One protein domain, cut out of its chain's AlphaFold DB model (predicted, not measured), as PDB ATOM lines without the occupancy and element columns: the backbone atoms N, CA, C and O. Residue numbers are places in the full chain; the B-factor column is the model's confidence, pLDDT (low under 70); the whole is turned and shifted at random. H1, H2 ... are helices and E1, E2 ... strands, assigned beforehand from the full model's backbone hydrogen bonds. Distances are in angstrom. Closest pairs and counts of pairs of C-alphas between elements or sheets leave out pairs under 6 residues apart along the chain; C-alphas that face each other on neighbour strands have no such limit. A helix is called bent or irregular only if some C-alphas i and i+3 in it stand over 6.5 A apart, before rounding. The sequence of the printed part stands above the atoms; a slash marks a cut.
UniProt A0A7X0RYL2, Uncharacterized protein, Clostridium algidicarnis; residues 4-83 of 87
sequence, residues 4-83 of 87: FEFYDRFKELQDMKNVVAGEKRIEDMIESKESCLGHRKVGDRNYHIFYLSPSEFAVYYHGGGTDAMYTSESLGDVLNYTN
ATOM      1  N   PHE A   4     -37.891   6.424  28.237       94.62
ATOM      2  CA  PHE A   4     -38.381   5.984  29.542       94.62
ATOM      3  C   PHE A   4     -39.388   6.981  30.144       94.62
ATOM      4  O   PHE A   4     -39.147   8.188  30.135       94.62
ATOM      5  N   GLU A   5     -40.483   6.457  30.691       95.75
ATOM      6  CA  GLU A   5     -41.561   7.209  31.324       95.75
ATOM      7  C   GLU A   5     -41.606   6.923  32.826       95.75
ATOM      8  O   GLU A   5     -41.863   5.795  33.259       95.75
ATOM      9  N   PHE A   6     -41.387   7.962  33.630       96.81
ATOM     10  CA  PHE A   6     -41.562   7.896  35.079       96.81
ATOM     11  C   PHE A   6     -43.045   7.851  35.456       96.81
ATOM     12  O   PHE A   6     -43.877   8.535  34.857       96.81
ATOM     13  N   TYR A   7     -43.372   7.106  36.511       96.12
ATOM     14  CA  TYR A   7     -44.677   7.232  37.157       96.12
ATOM     15  C   TYR A   7     -44.826   8.601  37.823       96.12
ATOM     16  O   TYR A   7     -43.839   9.190  38.259       96.12
ATOM     17  N   ASP A   8     -46.063   9.087  37.956       95.19
ATOM     18  CA  ASP A   8     -46.345  10.456  38.416       95.19
ATOM     19  C   ASP A   8     -45.649  10.820  39.734       95.19
ATOM     20  O   ASP A   8     -45.073  11.898  39.845       95.19
ATOM     21  N   ARG A   9     -45.615   9.893  40.700       94.56
ATOM     22  CA  ARG A   9     -44.942  10.087  41.997       94.56
ATOM     23  C   ARG A   9     -43.420  10.275  41.909       94.56
ATOM     24  O   ARG A   9     -42.810  10.693  42.880       94.56
ATOM     25  N   PHE A  10     -42.813   9.942  40.773       95.50
ATOM     26  CA  PHE A  10     -41.371  10.010  40.535       95.50
ATOM     27  C   PHE A  10     -40.999  10.967  39.404       95.50
ATOM     28  O   PHE A  10     -39.837  11.011  39.006       95.50
ATOM     29  N   LYS A  11     -41.955  11.752  38.888       93.88
ATOM     30  CA  LYS A  11     -41.701  12.703  37.796       93.88
ATOM     31  C   LYS A  11     -40.595  13.700  38.113       93.88
ATOM     32  O   LYS A  11     -39.860  14.075  37.209       93.88
ATOM     33  N   GLU A  12     -40.430  14.077  39.378       92.88
ATOM     34  CA  GLU A  12     -39.359  14.984  39.799       92.88
ATOM     35  C   GLU A  12     -37.956  14.442  39.473       92.88
ATOM     36  O   GLU A  12     -37.069  15.224  39.141       92.88
ATOM     37  N   LEU A  13     -37.756  13.115  39.469       94.00
ATOM     38  CA  LEU A  13     -36.467  12.496  39.126       94.00
ATOM     39  C   LEU A  13     -36.056  12.742  37.668       94.00
ATOM     40  O   LEU A  13     -34.867  12.692  37.360       94.00
ATOM     41  N   GLN A  14     -37.014  13.013  36.775       91.69
ATOM     42  CA  GLN A  14     -36.758  13.216  35.350       91.69
ATOM     43  C   GLN A  14     -35.867  14.437  35.082       91.69
ATOM     44  O   GLN A  14     -35.030  14.406  34.181       91.69
ATOM     45  N   ASP A  15     -36.045  15.502  35.862       90.38
ATOM     46  CA  ASP A  15     -35.335  16.771  35.675       90.38
ATOM     47  C   ASP A  15     -34.070  16.872  36.546       90.38
ATOM     48  O   ASP A  15     -33.282  17.819  36.435       90.38
ATOM     49  N   MET A  16     -33.842  15.882  37.412       93.56
ATOM     50  CA  MET A  16     -32.690  15.835  38.299       93.56
ATOM     51  C   MET A  16     -31.445  15.330  37.568       93.56
ATOM     52  O   MET A  16     -31.466  14.372  36.800       93.56
ATOM     53  N   LYS A  17     -30.312  15.972  37.851       90.38
ATOM     54  CA  LYS A  17     -28.992  15.554  37.365       90.38
ATOM     55  C   LYS A  17     -28.216  14.879  38.488       90.38
ATOM     56  O   LYS A  17     -28.369  15.266  39.646       90.38
ATOM     57  N   ASN A  18     -27.346  13.939  38.115       93.12
ATOM     58  CA  ASN A  18     -26.431  13.239  39.024       93.12
ATOM     59  C   ASN A  18     -27.168  12.582  40.204       93.12
ATOM     60  O   ASN A  18     -26.806  12.786  41.355       93.12
ATOM     61  N   VAL A  19     -28.252  11.861  39.914       96.50
ATOM     62  CA  VAL A  19     -29.000  11.098  40.919       96.50
ATOM     63  C   VAL A  19     -28.256   9.797  41.199       96.50
ATOM     64  O   VAL A  19     -28.121   8.969  40.295       96.50
ATOM     65  N   VAL A  20     -27.797   9.637  42.439       97.12
ATOM     66  CA  VAL A  20     -27.058   8.460  42.909       97.12
ATOM     67  C   VAL A  20     -27.866   7.739  43.990       97.12
ATOM     68  O   VAL A  20     -28.514   8.372  44.826       97.12
ATOM     69  N   ALA A  21     -27.871   6.409  43.947       96.25
ATOM     70  CA  ALA A  21     -28.551   5.570  44.922       96.25
ATOM     71  C   ALA A  21     -27.970   5.762  46.334       96.25
ATOM     72  O   ALA A  21     -26.776   6.009  46.499       96.25
ATOM     73  N   GLY A  22     -28.828   5.711  47.357       93.62
ATOM     74  CA  GLY A  22     -28.410   5.875  48.754       93.62
ATOM     75  C   GLY A  22     -28.052   7.310  49.154       93.62
ATOM     76  O   GLY A  22     -27.762   7.576  50.320       93.62
ATOM     77  N   GLU A  23     -28.098   8.277  48.229       94.88
ATOM     78  CA  GLU A  23     -28.049   9.683  48.615       94.88
ATOM     79  C   GLU A  23     -29.277  10.024  49.455       94.88
ATOM     80  O   GLU A  23     -30.411   9.798  49.035       94.88
ATOM     81  N   LYS A  24     -29.057  10.677  50.600       92.81
ATOM     82  CA  LYS A  24     -30.130  11.049  51.530       92.81
ATOM     83  C   LYS A  24     -31.308  11.755  50.845       92.81
ATOM     84  O   LYS A  24     -32.453  11.448  51.135       92.81
ATOM     85  N   ARG A  25     -31.036  12.660  49.894       93.06
ATOM     86  CA  ARG A  25     -32.087  13.350  49.122       93.06
ATOM     87  C   ARG A  25     -32.996  12.366  48.378       93.06
ATOM     88  O   ARG A  25     -34.188  12.611  48.276       93.06
ATOM     89  N   ILE A  26     -32.428  11.301  47.823       94.19
ATOM     90  CA  ILE A  26     -33.157  10.295  47.051       94.19
ATOM     91  C   ILE A  26     -33.899   9.342  47.986       94.19
ATOM     92  O   ILE A  26     -35.055   9.029  47.725       94.19
ATOM     93  N   GLU A  27     -33.281   8.948  49.099       91.75
ATOM     94  CA  GLU A  27     -33.945   8.159  50.145       91.75
ATOM     95  C   GLU A  27     -35.139   8.898  50.767       91.75
ATOM     96  O   GLU A  27     -36.175   8.285  51.006       91.75
ATOM     97  N   ASP A  28     -35.030  10.216  50.961       91.44
ATOM     98  CA  ASP A  28     -36.123  11.058  51.458       91.44
ATOM     99  C   ASP A  28     -37.273  11.177  50.428       91.44
ATOM    100  O   ASP A  28     -38.428  11.357  50.809       91.44
ATOM    101  N   MET A  29     -36.982  11.075  49.123       92.31
ATOM    102  CA  MET A  29     -37.990  11.123  48.049       92.31
ATOM    103  C   MET A  29     -38.639   9.760  47.772       92.31
ATOM    104  O   MET A  29     -39.801   9.693  47.368       92.31
ATOM    105  N   ILE A  30     -37.888   8.671  47.939       92.69
ATOM    106  CA  ILE A  30     -38.333   7.303  47.669       92.69
ATOM    107  C   ILE A  30     -38.267   6.514  48.976       92.69
ATOM    108  O   ILE A  30     -37.327   5.766  49.232       92.69
ATOM    109  N   GLU A  31     -39.309   6.668  49.792       84.19
ATOM    110  CA  GLU A  31     -39.369   6.097  51.146       84.19
ATOM    111  C   GLU A  31     -39.278   4.559  51.171       84.19
ATOM    112  O   GLU A  31     -38.843   3.956  52.155       84.19
ATOM    113  N   SER A  32     -39.719   3.895  50.098       91.75
ATOM    114  CA  SER A  32     -39.700   2.436  50.016       91.75
ATOM    115  C   SER A  32     -38.325   1.933  49.590       91.75
ATOM    116  O   SER A  32     -37.759   2.407  48.607       91.75
ATOM    117  N   LYS A  33     -37.836   0.890  50.274       91.19
ATOM    118  CA  LYS A  33     -36.550   0.244  49.956       91.19
ATOM    119  C   LYS A  33     -36.484  -0.310  48.536       91.19
ATOM    120  O   LYS A  33     -35.407  -0.415  47.972       91.19
ATOM    121  N   GLU A  34     -37.635  -0.655  47.980       95.00
ATOM    122  CA  GLU A  34     -37.779  -1.087  46.601       95.00
ATOM    123  C   GLU A  34     -38.920  -0.300  45.957       95.00
ATOM    124  O   GLU A  34     -40.004  -0.154  46.539       95.00
ATOM    125  N   SER A  35     -38.683   0.255  44.769       96.25
ATOM    126  CA  SER A  35     -39.704   0.986  44.018       96.25
ATOM    127  C   SER A  35     -39.473   0.934  42.517       96.25
ATOM    128  O   SER A  35     -38.450   1.396  42.026       96.25
ATOM    129  N   CYS A  36     -40.477   0.467  41.771       96.06
ATOM    130  CA  CYS A  36     -40.529   0.627  40.319       96.06
ATOM    131  C   CYS A  36     -40.770   2.100  39.975       96.06
ATOM    132  O   CYS A  36     -41.837   2.635  40.287       96.06
ATOM    133  N   LEU A  37     -39.796   2.737  39.328       96.81
ATOM    134  CA  LEU A  37     -39.801   4.166  39.015       96.81
ATOM    135  C   LEU A  37     -40.653   4.509  37.794       96.81
ATOM    136  O   LEU A  37     -41.134   5.633  37.658       96.81
ATOM    137  N   GLY A  38     -40.839   3.542  36.906       96.56
ATOM    138  CA  GLY A  38     -41.490   3.761  35.628       96.56
ATOM    139  C   GLY A  38     -41.196   2.633  34.659       96.56
ATOM    140  O   GLY A  38     -40.800   1.536  35.068       96.56
ATOM    141  N   HIS A  39     -41.394   2.907  33.374       95.62
ATOM    142  CA  HIS A  39     -41.215   1.902  32.340       95.62
ATOM    143  C   HIS A  39     -40.843   2.487  30.975       95.62
ATOM    144  O   HIS A  39     -40.982   3.681  30.726       95.62
ATOM    145  N   ARG A  40     -40.365   1.623  30.079       94.38
ATOM    146  CA  ARG A  40     -40.140   1.913  28.662       94.38
ATOM    147  C   ARG A  40     -40.612   0.735  27.823       94.38
ATOM    148  O   ARG A  40     -40.173  -0.390  28.050       94.38
ATOM    149  N   LYS A  41     -41.422   1.005  26.802       93.56
ATOM    150  CA  LYS A  41     -41.818   0.009  25.805       93.56
ATOM    151  C   LYS A  41     -40.912   0.077  24.569       93.56
ATOM    152  O   LYS A  41     -40.628   1.161  24.067       93.56
ATOM    153  N   VAL A  42     -40.452  -1.077  24.082       91.81
ATOM    154  CA  VAL A  42     -39.680  -1.224  22.833       91.81
ATOM    155  C   VAL A  42     -40.226  -2.437  22.082       91.81
ATOM    156  O   VAL A  42     -40.116  -3.563  22.569       91.81
ATOM    157  N   GLY A  43     -40.873  -2.208  20.934       90.06
ATOM    158  CA  GLY A  43     -41.685  -3.234  20.272       90.06
ATOM    159  C   GLY A  43     -42.750  -3.784  21.231       90.06
ATOM    160  O   GLY A  43     -43.476  -3.022  21.874       90.06
ATOM    161  N   ASP A  44     -42.788  -5.106  21.396       89.38
ATOM    162  CA  ASP A  44     -43.669  -5.792  22.355       89.38
ATOM    163  C   ASP A  44     -43.062  -5.957  23.758       89.38
ATOM    164  O   ASP A  44     -43.706  -6.490  24.665       89.38
ATOM    165  N   ARG A  45     -41.821  -5.508  23.970       90.50
ATOM    166  CA  ARG A  45     -41.123  -5.652  25.252       90.50
ATOM    167  C   ARG A  45     -41.352  -4.435  26.135       90.50
ATOM    168  O   ARG A  45     -41.332  -3.301  25.663       90.50
ATOM    169  N   ASN A  46     -41.526  -4.678  27.431       93.00
ATOM    170  CA  ASN A  46     -41.660  -3.632  28.436       93.00
ATOM    171  C   ASN A  46     -40.524  -3.749  29.455       93.00
ATOM    172  O   ASN A  46     -40.284  -4.834  29.982       93.00
ATOM    173  N   TYR A  47     -39.824  -2.652  29.718       94.75
ATOM    174  CA  TYR A  47     -38.679  -2.593  30.622       94.75
ATOM    175  C   TYR A  47     -38.986  -1.660  31.783       94.75
ATOM    176  O   TYR A  47     -39.571  -0.601  31.580       94.75
ATOM    177  N   HIS A  48     -38.565  -2.027  32.985       96.19
ATOM    178  CA  HIS A  48     -38.804  -1.271  34.207       96.19
ATOM    179  C   HIS A  48     -37.485  -0.910  34.868       96.19
ATOM    180  O   HIS A  48     -36.589  -1.746  34.947       96.19
ATOM    181  N   ILE A  49     -37.394   0.313  35.384       97.12
ATOM    182  CA  ILE A  49     -36.289   0.724  36.250       97.12
ATOM    183  C   ILE A  49     -36.794   0.679  37.686       97.12
ATOM    184  O   ILE A  49     -37.798   1.316  38.011       97.12
ATOM    185  N   PHE A  50     -36.096  -0.057  38.540       96.81
ATOM    186  CA  PHE A  50     -36.329  -0.109  39.975       96.81
ATOM    187  C   PHE A  50     -35.238   0.660  40.708       96.81
ATOM    188  O   PHE A  50     -34.074   0.582  40.335       96.81
ATOM    189  N   TYR A  51     -35.620   1.377  41.760       97.38
ATOM    190  CA  TYR A  51     -34.705   1.823  42.804       97.38
ATOM    191  C   TYR A  51     -34.654   0.763  43.901       97.38
ATOM    192  O   TYR A  51     -35.703   0.402  44.444       97.38
ATOM    193  N   LEU A  52     -33.452   0.280  44.202       96.19
ATOM    194  CA  LEU A  52     -33.145  -0.697  45.240       96.19
ATOM    195  C   LEU A  52     -32.274  -0.003  46.289       96.19
ATOM    196  O   LEU A  52     -31.048   0.016  46.202       96.19
ATOM    197  N   SER A  53     -32.927   0.633  47.258       92.12
ATOM    198  CA  SER A  53     -32.255   1.402  48.299       92.12
ATOM    199  C   SER A  53     -31.411   0.505  49.211       92.12
ATOM    200  O   SER A  53     -31.878  -0.563  49.627       92.12
ATOM    201  N   PRO A  54     -30.214   0.948  49.625       94.25
ATOM    202  CA  PRO A  54     -29.533   2.187  49.229       94.25
ATOM    203  C   PRO A  54     -28.571   1.984  48.048       94.25
ATOM    204  O   PRO A  54     -27.779   2.867  47.744       94.25
ATOM    205  N   SER A  55     -28.548   0.795  47.448       95.88
ATOM    206  CA  SER A  55     -27.416   0.343  46.646       95.88
ATOM    207  C   SER A  55     -27.456   0.819  45.205       95.88
ATOM    208  O   SER A  55     -26.452   1.315  44.712       95.88
ATOM    209  N   GLU A  56     -28.570   0.632  44.496       97.62
ATOM    210  CA  GLU A  56     -28.541   0.741  43.036       97.62
ATOM    211  C   GLU A  56     -29.905   1.003  42.397       97.62
ATOM    212  O   GLU A  56     -30.967   0.891  43.011       97.62
ATOM    213  N   PHE A  57     -29.852   1.325  41.111       97.75
ATOM    214  CA  PHE A  57     -30.965   1.233  40.190       97.75
ATOM    215  C   PHE A  57     -30.786  -0.001  39.307       97.75
ATOM    216  O   PHE A  57     -29.680  -0.286  38.849       97.75
ATOM    217  N   ALA A  58     -31.876  -0.706  39.025       97.38
ATOM    218  CA  ALA A  58     -31.857  -1.960  38.279       97.38
ATOM    219  C   ALA A  58     -32.891  -1.960  37.150       97.38
ATOM    220  O   ALA A  58     -34.034  -1.540  37.338       97.38
ATOM    221  N   VAL A  59     -32.493  -2.438  35.971       96.81
ATOM    222  CA  VAL A  59     -33.349  -2.553  34.787       96.81
ATOM    223  C   VAL A  59     -33.826  -3.988  34.638       96.81
ATOM    224  O   VAL A  59     -33.019  -4.902  34.474       96.81
ATOM    225  N   TYR A  60     -35.139  -4.181  34.619       95.19
ATOM    226  CA  TYR A  60     -35.775  -5.482  34.432       95.19
ATOM    227  C   TYR A  60     -36.611  -5.506  33.159       95.19
ATOM    228  O   TYR A  60     -37.259  -4.521  32.810       95.19
ATOM    229  N   TYR A  61     -36.649  -6.658  32.498       91.50
ATOM    230  CA  TYR A  61     -37.613  -6.942  31.441       91.50
ATOM    231  C   TYR A  61     -38.880  -7.559  32.048       91.50
ATOM    232  O   TYR A  61     -38.816  -8.543  32.783       91.50
ATOM    233  N   HIS A  62     -40.044  -6.995  31.733       84.81
ATOM    234  CA  HIS A  62     -41.334  -7.530  32.153       84.81
ATOM    235  C   HIS A  62     -41.594  -8.888  31.491       84.81
ATOM    236  O   HIS A  62     -41.654  -8.984  30.267       84.81
ATOM    237  N   GLY A  63     -41.771  -9.932  32.301       77.56
ATOM    238  CA  GLY A  63     -41.852 -11.315  31.817       77.56
ATOM    239  C   GLY A  63     -40.487 -11.978  31.597       77.56
ATOM    240  O   GLY A  63     -40.435 -13.134  31.178       77.56
ATOM    241  N   GLY A  64     -39.390 -11.274  31.896       68.75
ATOM    242  CA  GLY A  64     -38.067 -11.865  32.070       68.75
ATOM    243  C   GLY A  64     -37.954 -12.646  33.381       68.75
ATOM    244  O   GLY A  64     -38.865 -12.645  34.209       68.75
ATOM    245  N   GLY A  65     -36.824 -13.331  33.562       72.81
ATOM    246  CA  GLY A  65     -36.472 -13.941  34.846       72.81
ATOM    247  C   GLY A  65     -36.243 -12.900  35.949       72.81
ATOM    248  O   GLY A  65     -36.451 -11.704  35.767       72.81
ATOM    249  N   THR A  66     -35.778 -13.361  37.108       76.75
ATOM    250  CA  THR A  66     -35.495 -12.505  38.275       76.75
ATOM    251  C   THR A  66     -34.196 -11.709  38.161       76.75
ATOM    252  O   THR A  66     -33.901 -10.912  39.048       76.75
ATOM    253  N   ASP A  67     -33.414 -11.924  37.103       87.50
ATOM    254  CA  ASP A  67     -32.120 -11.278  36.919       87.50
ATOM    255  C   ASP A  67     -32.285  -9.899  36.281       87.50
ATOM    256  O   ASP A  67     -32.958  -9.732  35.258       87.50
ATOM    257  N   ALA A  68     -31.645  -8.901  36.888       88.56
ATOM    258  CA  ALA A  68     -31.557  -7.574  36.304       88.56
ATOM    259  C   ALA A  68     -30.719  -7.634  35.021       88.56
ATOM    260  O   ALA A  68     -29.656  -8.253  34.973       88.56
ATOM    261  N   MET A  69     -31.184  -6.954  33.977       94.44
ATOM    262  CA  MET A  69     -30.442  -6.829  32.722       94.44
ATOM    263  C   MET A  69     -29.239  -5.898  32.864       94.44
ATOM    264  O   MET A  69     -28.242  -6.052  32.163       94.44
ATOM    265  N   TYR A  70     -29.368  -4.897  33.730       96.19
ATOM    266  CA  TYR A  70     -28.348  -3.898  33.990       96.19
ATOM    267  C   TYR A  70     -28.599  -3.272  35.358       96.19
ATOM    268  O   TYR A  70     -29.753  -3.004  35.701       96.19
ATOM    269  N   THR A  71     -27.535  -3.008  36.111       97.62
ATOM    270  CA  THR A  71     -27.608  -2.225  37.343       97.62
ATOM    271  C   THR A  71     -26.533  -1.145  37.358       97.62
ATOM    272  O   THR A  71     -25.496  -1.265  36.700       97.62
ATOM    273  N   SER A  72     -26.811  -0.046  38.053       98.12
ATOM    274  CA  SER A  72     -25.851   1.026  38.318       98.12
ATOM    275  C   SER A  72     -26.293   1.819  39.543       98.12
ATOM    276  O   SER A  72     -27.485   1.968  39.801       98.12
ATOM    277  N   GLU A  73     -25.342   2.398  40.268       97.81
ATOM    278  CA  GLU A  73     -25.619   3.365  41.336       97.81
ATOM    279  C   GLU A  73     -26.194   4.686  40.779       97.81
ATOM    280  O   GLU A  73     -26.814   5.448  41.514       97.81
ATOM    281  N   SER A  74     -26.018   4.968  39.482       97.75
ATOM    282  CA  SER A  74     -26.454   6.198  38.808       97.75
ATOM    283  C   SER A  74     -27.765   5.998  38.045       97.75
ATOM    284  O   SER A  74     -27.844   5.197  37.108       97.75
ATOM    285  N   LEU A  75     -28.782   6.810  38.357       97.31
ATOM    286  CA  LEU A  75     -30.038   6.822  37.591       97.31
ATOM    287  C   LEU A  75     -29.795   7.230  36.127       97.31
ATOM    288  O   LEU A  75     -30.461   6.745  35.215       97.31
ATOM    289  N   GLY A  76     -28.826   8.117  35.888       96.56
ATOM    290  CA  GLY A  76     -28.465   8.557  34.541       96.56
ATOM    291  C   GLY A  76     -27.950   7.408  33.674       96.56
ATOM    292  O   GLY A  76     -28.301   7.324  32.498       96.56
ATOM    293  N   ASP A  77     -27.182   6.491  34.260       97.19
ATOM    294  CA  ASP A  77     -26.607   5.354  33.537       97.19
ATOM    295  C   ASP A  77     -27.691   4.356  33.140       97.19
ATOM    296  O   ASP A  77     -27.771   3.964  31.974       97.19
ATOM    297  N   VAL A  78     -28.582   3.998  34.074       96.88
ATOM    298  CA  VAL A  78     -29.701   3.093  33.770       96.88
ATOM    299  C   VAL A  78     -30.683   3.717  32.780       96.88
ATOM    300  O   VAL A  78     -31.207   3.004  31.927       96.88
ATOM    301  N   LEU A  79     -30.908   5.036  32.824       95.88
ATOM    302  CA  LEU A  79     -31.721   5.741  31.830       95.88
ATOM    303  C   LEU A  79     -31.060   5.716  30.454       95.88
ATOM    304  O   LEU A  79     -31.742   5.474  29.459       95.88
ATOM    305  N   ASN A  80     -29.749   5.951  30.378       95.12
ATOM    306  CA  ASN A  80     -29.006   5.890  29.124       95.12
ATOM    307  C   ASN A  80     -29.073   4.485  28.526       95.12
ATOM    308  O   ASN A  80     -29.547   4.345  27.402       95.12
ATOM    309  N   TYR A  81     -28.711   3.454  29.298       95.00
ATOM    310  CA  TYR A  81     -28.830   2.052  28.887       95.00
ATOM    311  C   TYR A  81     -30.251   1.722  28.417       95.00
ATOM    312  O   TYR A  81     -30.458   1.209  27.315       95.00
ATOM    313  N   THR A  82     -31.253   2.076  29.225       94.44
ATOM    314  CA  THR A  82     -32.652   1.777  28.909       94.44
ATOM    315  C   THR A  82     -33.083   2.473  27.630       94.44
ATOM    316  O   THR A  82     -33.829   1.871  26.871       94.44
ATOM    317  N   ASN A  83     -32.608   3.693  27.352       91.50
ATOM    318  CA  ASN A  83     -32.933   4.458  26.146       91.50
ATOM    319  C   ASN A  83     -32.166   4.003  24.888       91.50
ATOM    320  O   ASN A  83     -32.622   4.301  23.783       91.50
TER     321      ASN A  83
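Overview. This is residues 4 to 83 of the 87 residues of an uncharacterized protein of Clostridium algidicarnis (UniProt A0A7X0RYL2). Picture a strongly twisted sheet of four strands, a meander that folds back and forth, with the last helix, H3, packed along one face over E3. The irregular helix H1 only grazes the sheet near E1, and H2 sits beyond the end of the sheet where E1 begins, so that the longest axis runs from H2 to the turn between E1 and E2. The printed part has 80 residues, with three named helices and four named strands in the order H1 H2 E1 E2 E3 E4 H3. The sheet's order is E1 - E2 - E3 - E4, all antiparallel, and the class is mixed, helices and strands. The whole is compact, with a radius of gyration of the C-alphas of 11.7 A, and only just elongated, spanning 35 by 23 by 19 A.

Along the chain. Find C-alpha 8 at (-46.345, 10.456, 38.416); there H1 begins, residues 8 to 14. It is irregular: C-alphas 9 and 12 are 7.7 A apart. H2 follows at residues 24 to 29. Then look for E1, residues 34 to 42, which runs 23.8 A from C-alpha 34 at (-37.779, -1.087, 46.601). E2, residues 45 to 52, runs 22.1 A; E3, residues 56 to 61, runs 16.6 A; E4, residues 70 to 72, runs 7.0 A. H3, residues 75 to 83, is 12.0 A long and ends at C-alpha 83, (-32.933, 4.458, 26.146).

Arrangement. Begin with the meander, each strand the antiparallel neighbour of the one before. In the hairpin E1 and E2, at 158 degrees, N 37 and O 49 are 2.8 A apart, within hydrogen-bond range. In the hairpin E2 and E3, at 159 degrees, look at N 50 and O 58, 2.8 A. In the hairpin E3 and E4, at 165 degrees, look at N 57 and O 72, 2.8 A. Residues 5 to 6 pair antiparallel with residues 38 to 39 of E1, an edge strand. H3 is on the sheet at a height over the sheet of 7.4 A; it lies over E3 and runs along the strands, at 12 degrees to E3 on the local plane. The closest C-alphas of H3 and E3 are those of Leu 75 and Phe 57, 6.2 A apart. H1 only grazes the sheet with its residues 8 to 13; its closest C-alpha to E1 is that of Phe 10, 6.2 A from that of Leu 37. H2 is not on the sheet; it is near H1, with 5 pairs of C-alphas within 10 A. H2 and H3 have each O i to N i+4 pair within hydrogen-bond range; H1 has 0 of 3, but 3 of 4 O i to N i+3 pairs.

Size, cuts and confidence. The C-alphas farthest apart are those of Lys 24 and Asp 44, 36.3 A. The printed part has no cut and no long link. Mean pLDDT of the printed part is 93.2; residue 64 is under 70.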